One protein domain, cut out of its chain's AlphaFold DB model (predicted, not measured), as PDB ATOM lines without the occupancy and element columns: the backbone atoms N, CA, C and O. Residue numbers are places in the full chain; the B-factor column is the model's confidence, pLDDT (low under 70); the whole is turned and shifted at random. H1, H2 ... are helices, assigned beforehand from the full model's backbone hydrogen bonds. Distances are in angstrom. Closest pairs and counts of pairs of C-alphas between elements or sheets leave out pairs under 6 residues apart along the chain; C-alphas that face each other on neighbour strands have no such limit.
ATOM      1  N   ASP A  13      13.921 215.321  33.790       77.25
ATOM      2  CA  ASP A  13      15.176 215.043  33.089       77.25
ATOM      3  C   ASP A  13      16.379 215.682  33.819       77.25
ATOM      4  O   ASP A  13      16.387 216.892  34.064       77.25
ATOM      5  N   PRO A  14      17.392 214.884  34.212       71.38
ATOM      6  CA  PRO A  14      18.537 215.375  34.976       71.38
ATOM      7  C   PRO A  14      19.341 216.446  34.245       71.38
ATOM      8  O   PRO A  14      19.858 217.351  34.894       71.38
ATOM      9  N   VAL A  15      19.462 216.338  32.923       77.44
ATOM     10  CA  VAL A  15      20.287 217.235  32.112       77.44
ATOM     11  C   VAL A  15      19.574 218.571  31.920       77.44
ATOM     12  O   VAL A  15      20.205 219.623  32.001       77.44
ATOM     13  N   LEU A  16      18.257 218.546  31.704       77.88
ATOM     14  CA  LEU A  16      17.438 219.752  31.615       77.88
ATOM     15  C   LEU A  16      17.406 220.514  32.946       77.88
ATOM     16  O   LEU A  16      17.594 221.729  32.961       77.88
ATOM     17  N   LEU A  17      17.213 219.805  34.059       75.00
ATOM     18  CA  LEU A  17      17.166 220.421  35.386       75.00
ATOM     19  C   LEU A  17      18.519 221.007  35.807       75.00
ATOM     20  O   LEU A  17      18.538 222.092  36.371       75.00
ATOM     21  N   ASP A  18      19.644 220.372  35.458       76.31
ATOM     22  CA  ASP A  18      20.978 220.943  35.717       76.31
ATOM     23  C   ASP A  18      21.203 222.252  34.940       76.31
ATOM     24  O   ASP A  18      21.786 223.204  35.457       76.31
ATOM     25  N   LYS A  19      20.690 222.349  33.706       77.06
ATOM     26  CA  LYS A  19      20.726 223.602  32.935       77.06
ATOM     27  C   LYS A  19      19.868 224.689  33.583       77.06
ATOM     28  O   LYS A  19      20.326 225.824  33.690       77.06
ATOM     29  N   ILE A  20      18.660 224.346  34.033       75.81
ATOM     30  CA  ILE A  20      17.762 225.266  34.750       75.81
ATOM     31  C   ILE A  20      18.423 225.760  36.046       75.81
ATOM     32  O   ILE A  20      18.441 226.964  36.294       75.81
ATOM     33  N   ASP A  21      19.041 224.867  36.821       73.69
ATOM     34  CA  ASP A  21      19.749 225.208  38.061       73.69
ATOM     35  C   ASP A  21      20.923 226.167  37.812       73.69
ATOM     36  O   ASP A  21      21.129 227.112  38.577       73.69
ATOM     37  N   ARG A  22      21.683 225.963  36.727       75.50
ATOM     38  CA  ARG A  22      22.758 226.887  36.330       75.50
ATOM     39  C   ARG A  22      22.203 228.264  35.982       75.50
ATOM     40  O   ARG A  22      22.754 229.256  36.440       75.50
ATOM     41  N   LEU A  23      21.104 228.336  35.229       73.12
ATOM     42  CA  LEU A  23      20.461 229.610  34.889       73.12
ATOM     43  C   LEU A  23      19.940 230.341  36.138       73.12
ATOM     44  O   LEU A  23      20.140 231.551  36.255       73.12
ATOM     45  N   LEU A  24      19.361 229.614  37.103       70.06
ATOM     46  CA  LEU A  24      18.972 230.169  38.407       70.06
ATOM     47  C   LEU A  24      20.180 230.719  39.180       70.06
ATOM     48  O   LEU A  24      20.086 231.783  39.785       70.06
ATOM     49  N   ALA A  25      21.322 230.025  39.153       68.31
ATOM     50  CA  ALA A  25      22.530 230.451  39.861       68.31
ATOM     51  C   ALA A  25      23.126 231.764  39.322       68.31
ATOM     52  O   ALA A  25      23.747 232.497  40.087       68.31
ATOM     53  N   TYR A  26      22.911 232.080  38.042       72.19
ATOM     54  CA  TYR A  26      23.313 233.357  37.438       72.19
ATOM     55  C   TYR A  26      22.291 234.485  37.648       72.19
ATOM     56  O   TYR A  26      22.427 235.548  37.050       72.19
ATOM     57  N   ASN A  27      21.264 234.264  38.478       65.44
ATOM     58  CA  ASN A  27      20.173 235.207  38.723       65.44
ATOM     59  C   ASN A  27      19.459 235.654  37.430       65.44
ATOM     60  O   ASN A  27      18.892 236.741  37.358       65.44
ATOM     61  N   LEU A  28      19.455 234.799  36.397       64.62
ATOM     62  CA  LEU A  28      18.841 235.098  35.099       64.62
ATOM     63  C   LEU A  28      17.313 234.946  35.102       64.62
ATOM     64  O   LEU A  28      16.695 235.005  34.043       64.62
ATOM     65  N   GLY A  29      16.697 234.764  36.273       59.72
ATOM     66  CA  GLY A  29      15.244 234.669  36.417       59.72
ATOM     67  C   GLY A  29      14.494 235.923  35.957       59.72
ATOM     68  O   GLY A  29      13.309 235.831  35.664       59.72
ATOM     69  N   GLU A  30      15.178 237.069  35.846       62.56
ATOM     70  CA  GLU A  30      14.619 238.300  35.265       62.56
ATOM     71  C   GLU A  30      14.673 238.331  33.728       62.56
ATOM     72  O   GLU A  30      13.895 239.041  33.099       62.56
ATOM     73  N   TYR A  31      15.563 237.545  33.112       61.72
ATOM     74  CA  TYR A  31      15.769 237.512  31.658       61.72
ATOM     75  C   TYR A  31      15.119 236.294  30.995       61.72
ATOM     76  O   TYR A  31      14.837 236.312  29.797       61.72
ATOM     77  N   VAL A  32      14.895 235.220  31.758       66.56
ATOM     78  CA  VAL A  32      14.342 233.957  31.267       66.56
ATOM     79  C   VAL A  32      13.297 233.437  32.249       66.56
ATOM     80  O   VAL A  32      13.573 233.253  33.433       66.56
ATOM     81  N   ASN A  33      12.105 233.125  31.735       66.69
ATOM     82  CA  ASN A  33      11.043 232.488  32.511       66.69
ATOM     83  C   ASN A  33      11.431 231.043  32.851       66.69
ATOM     84  O   ASN A  33      11.296 230.135  32.030       66.69
ATOM     85  N   LEU A  34      11.925 230.834  34.068       67.00
ATOM     86  CA  LEU A  34      12.266 229.511  34.586       67.00
ATOM     87  C   LEU A  34      11.023 228.856  35.212       67.00
ATOM     88  O   LEU A  34      10.172 229.561  35.758       67.00
ATOM     89  N   PRO A  35      10.879 227.521  35.143       66.88
ATOM     90  CA  PRO A  35       9.721 226.838  35.707       66.88
ATOM     91  C   PRO A  35       9.688 226.991  37.234       66.88
ATOM     92  O   PRO A  35      10.602 226.555  37.933       66.88
ATOM     93  N   GLN A  36       8.615 227.594  37.749       71.12
ATOM     94  CA  GLN A  36       8.378 227.803  39.179       71.12
ATOM     95  C   GLN A  36       7.126 227.042  39.624       71.12
ATOM     96  O   GLN A  36       6.116 227.026  38.923       71.12
ATOM     97  N   LEU A  37       7.178 226.428  40.808       73.75
ATOM     98  CA  LEU A  37       6.014 225.811  41.442       73.75
ATOM     99  C   LEU A  37       5.510 226.721  42.562       73.75
ATOM    100  O   LEU A  37       6.193 226.909  43.569       73.75
ATOM    101  N   VAL A  38       4.294 227.239  42.403       78.12
ATOM    102  CA  VAL A  38       3.624 228.075  43.404       78.12
ATOM    103  C   VAL A  38       2.454 227.298  44.000       78.12
ATOM    104  O   VAL A  38       1.651 226.716  43.276       78.12
ATOM    105  N   VAL A  39       2.350 227.297  45.330       74.56
ATOM    106  CA  VAL A  39       1.224 226.697  46.058       74.56
ATOM    107  C   VAL A  39       0.408 227.819  46.693       74.56
ATOM    108  O   VAL A  39       0.846 228.426  47.669       74.56
ATOM    109  N   ALA A  40      -0.779 228.088  46.149       81.06
ATOM    110  CA  ALA A  40      -1.705 229.109  46.636       81.06
ATOM    111  C   ALA A  40      -2.982 228.470  47.206       81.06
ATOM    112  O   ALA A  40      -3.402 227.401  46.770       81.06
ATOM    113  N   GLY A  41      -3.585 229.112  48.206       79.31
ATOM    114  CA  GLY A  41      -4.815 228.648  48.850       79.31
ATOM    115  C   GLY A  41      -5.045 229.314  50.206       79.31
ATOM    116  O   GLY A  41      -4.136 229.949  50.748       79.31
ATOM    117  N   ASP A  42      -6.233 229.125  50.774       77.94
ATOM    118  CA  ASP A  42      -6.667 229.766  52.025       77.94
ATOM    119  C   ASP A  42      -5.795 229.401  53.247       77.94
ATOM    120  O   ASP A  42      -5.103 228.374  53.251       77.94
ATOM    121  N   GLN A  43      -5.753 230.244  54.284       75.44
ATOM    122  CA  GLN A  43      -5.048 229.943  55.532       75.44
ATOM    123  C   GLN A  43      -5.474 228.561  56.052       75.44
ATOM    124  O   GLN A  43      -6.635 228.184  56.001       75.44
ATOM    125  N   SER A  44      -4.514 227.764  56.527       69.19
ATOM    126  CA  SER A  44      -4.775 226.408  57.035       69.19
ATOM    127  C   SER A  44      -5.255 225.359  56.006       69.19
ATOM    128  O   SER A  44      -5.471 224.210  56.383       69.19
ATOM    129  N   SER A  45      -5.286 225.656  54.700       76.19
ATOM    130  CA  SER A  45      -5.654 224.691  53.638       76.19
ATOM    131  C   SER A  45      -4.625 223.579  53.358       76.19
ATOM    132  O   SER A  45      -4.735 222.837  52.384       76.19
ATOM    133  N   GLY A  46      -3.579 223.455  54.181       75.69
ATOM    134  CA  GLY A  46      -2.572 222.403  54.024       75.69
ATOM    135  C   GLY A  46      -1.471 222.689  52.995       75.69
ATOM    136  O   GLY A  46      -0.740 221.769  52.633       75.69
ATOM    137  N   LYS A  47      -1.262 223.944  52.577       84.50
ATOM    138  CA  LYS A  47      -0.148 224.350  51.684       84.50
ATOM    139  C   LYS A  47       1.215 223.826  52.151       84.50
ATOM    140  O   LYS A  47       1.968 223.228  51.387       84.50
ATOM    141  N   SER A  48       1.505 223.975  53.444       74.38
ATOM    142  CA  SER A  48       2.730 223.461  54.068       74.38
ATOM    143  C   SER A  48       2.771 221.929  54.131       74.38
ATOM    144  O   SER A  48       3.850 221.347  54.173       74.38
ATOM    145  N   SER A  49       1.622 221.244  54.103       79.62
ATOM    146  CA  SER A  49       1.533 219.781  53.994       79.62
ATOM    147  C   SER A  49       1.835 219.281  52.589       79.62
ATOM    148  O   SER A  49       2.596 218.325  52.459       79.62
ATOM    149  N   VAL A  50       1.314 219.950  51.559       81.69
ATOM    150  CA  VAL A  50       1.628 219.647  50.154       81.69
ATOM    151  C   VAL A  50       3.111 219.875  49.894       81.69
ATOM    152  O   VAL A  50       3.808 218.972  49.429       81.69
ATOM    153  N   LEU A  51       3.631 221.035  50.303       76.25
ATOM    154  CA  LEU A  51       5.056 221.326  50.196       76.25
ATOM    155  C   LEU A  51       5.891 220.327  51.004       76.25
ATOM    156  O   LEU A  51       6.880 219.824  50.483       76.25
ATOM    157  N   LYS A  52       5.501 219.942  52.228       77.06
ATOM    158  CA  LYS A  52       6.196 218.877  52.984       77.06
ATOM    159  C   LYS A  52       6.207 217.551  52.219       77.06
ATOM    160  O   LYS A  52       7.217 216.854  52.220       77.06
ATOM    161  N   GLY A  53       5.102 217.193  51.570       76.25
ATOM    162  CA  GLY A  53       4.984 215.972  50.774       76.25
ATOM    163  C   GLY A  53       5.959 215.937  49.596       76.25
ATOM    164  O   GLY A  53       6.618 214.914  49.398       76.25
ATOM    165  N   LEU A  54       6.073 217.067  48.889       76.12
ATOM    166  CA  LEU A  54       6.927 217.253  47.712       76.12
ATOM    167  C   LEU A  54       8.409 217.415  48.068       76.12
ATOM    168  O   LEU A  54       9.270 216.782  47.469       76.12
ATOM    169  N   THR A  55       8.706 218.250  49.060       71.06
ATOM    170  CA  THR A  55      10.079 218.618  49.440       71.06
ATOM    171  C   THR A  55      10.723 217.643  50.424       71.06
ATOM    172  O   THR A  55      11.943 217.629  50.562       71.06
ATOM    173  N   LYS A  56       9.906 216.876  51.163       70.50
ATOM    174  CA  LYS A  56      10.294 216.120  52.370       70.50
ATOM    175  C   LYS A  56      10.950 216.974  53.465       70.50
ATOM    176  O   LYS A  56      11.481 216.423  54.425       70.50
ATOM    177  N   LEU A  57      10.865 218.303  53.369       69.94
ATOM    178  CA  LEU A  57      11.369 219.229  54.375       69.94
ATOM    179  C   LEU A  57      10.309 219.476  55.459       69.94
ATOM    180  O   LEU A  57       9.113 219.580  55.154       69.94
ATOM    181  N   PRO A  58      10.710 219.583  56.737       65.38
ATOM    182  CA  PRO A  58       9.791 219.940  57.806       65.38
ATOM    183  C   PRO A  58       9.439 221.430  57.711       65.38
ATOM    184  O   PRO A  58      10.231 222.291  58.086       65.38
ATOM    185  N   PHE A  59       8.235 221.747  57.233       66.62
ATOM    186  CA  PHE A  59       7.702 223.106  57.336       66.62
ATOM    187  C   PHE A  59       7.111 223.351  58.725       66.62
ATOM    188  O   PHE A  59       6.389 222.476  59.223       66.62
ATOM    189  N   PRO A  60       7.353 224.526  59.333       63.00
ATOM    190  CA  PRO A  60       6.721 224.889  60.590       63.00
ATOM    191  C   PRO A  60       5.198 224.903  60.420       63.00
ATOM    192  O   PRO A  60       4.658 225.520  59.499       63.00
ATOM    193  N   ARG A  61       4.506 224.188  61.308       60.66
ATOM    194  CA  ARG A  61       3.048 224.197  61.437       60.66
ATOM    195  C   ARG A  61       2.737 224.730  62.825       60.66
ATOM    196  O   ARG A  61       3.190 224.143  63.802       60.66
ATOM    197  N   ASP A  62       2.014 225.835  62.892       61.22
ATOM    198  CA  ASP A  62       1.492 226.394  64.137       61.22
ATOM    199  C   ASP A  62       0.017 226.755  63.916       61.22
ATOM    200  O   ASP A  62      -0.393 226.948  62.768       61.22
ATOM    201  N   SER A  63      -0.777 226.801  64.984       55.25
ATOM    202  CA  SER A  63      -2.221 227.077  64.933       55.25
ATOM    203  C   SER A  63      -2.551 228.545  64.625       55.25
ATOM    204  O   SER A  63      -3.698 228.861  64.318       55.25
ATOM    205  N   GLY A  64      -1.557 229.439  64.686       65.88
ATOM    206  CA  GLY A  64      -1.671 230.860  64.338       65.88
ATOM    207  C   GLY A  64      -1.333 231.186  62.873       65.88
ATOM    208  O   GLY A  64      -1.593 230.412  61.952       65.88
TER     209      GLY A  64
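This is residues 13 to 64 of the 161 residues of a protein of Penicillium roqueforti (strain FM164) (UniProt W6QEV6). Two short helices, H1 and H2, stand well separated without packing on each other, joined by a long, drawn-out link that spans the open space between them. After H2 a tail, residues 56 to 64, ends the printed part. The printed part has 52 residues with two named helices, H1 then H2, and no named strand; its class is all helix, though under half of the residues, 21 of 52, are in named elements. It is only just loose, close to extended, with a radius of gyration of the C-alphas of 14.7 A, and elongated, spanning 39 by 23 by 15 A.

Begin at Asp 13, and at the next residue find C-alpha 14 at (18.537, 215.375, 34.976), where H1 starts. H1, residues 14 to 25, runs 16.3 A to C-alpha 25 at (22.530, 230.451, 39.861). Read on through residues 26 to 46, where residues 28 to 30 are a short helical run without a name. H2, residues 47 to 55, then covers 11.9 A and ends at C-alpha 55 at (10.079, 218.618, 49.440).

Compare the C-alphas of H1 with those of H2 and you will find the two helices apart, with no C-alpha of the one within 8 A of the other. In both H1 and H2, every O i to N i+4 pair is within hydrogen-bond range.

The two C-alphas farthest apart are those of Val 15 and Gly 64, at 41.3 A. The printed part has no cut. The link from H1 to H2, 21 residues, is long. Look in the B-factor column for the model's confidence: the mean pLDDT of the printed part is 71.7, and it is under 70 at residues 25, 27 to 35, 44 and 57 to 64.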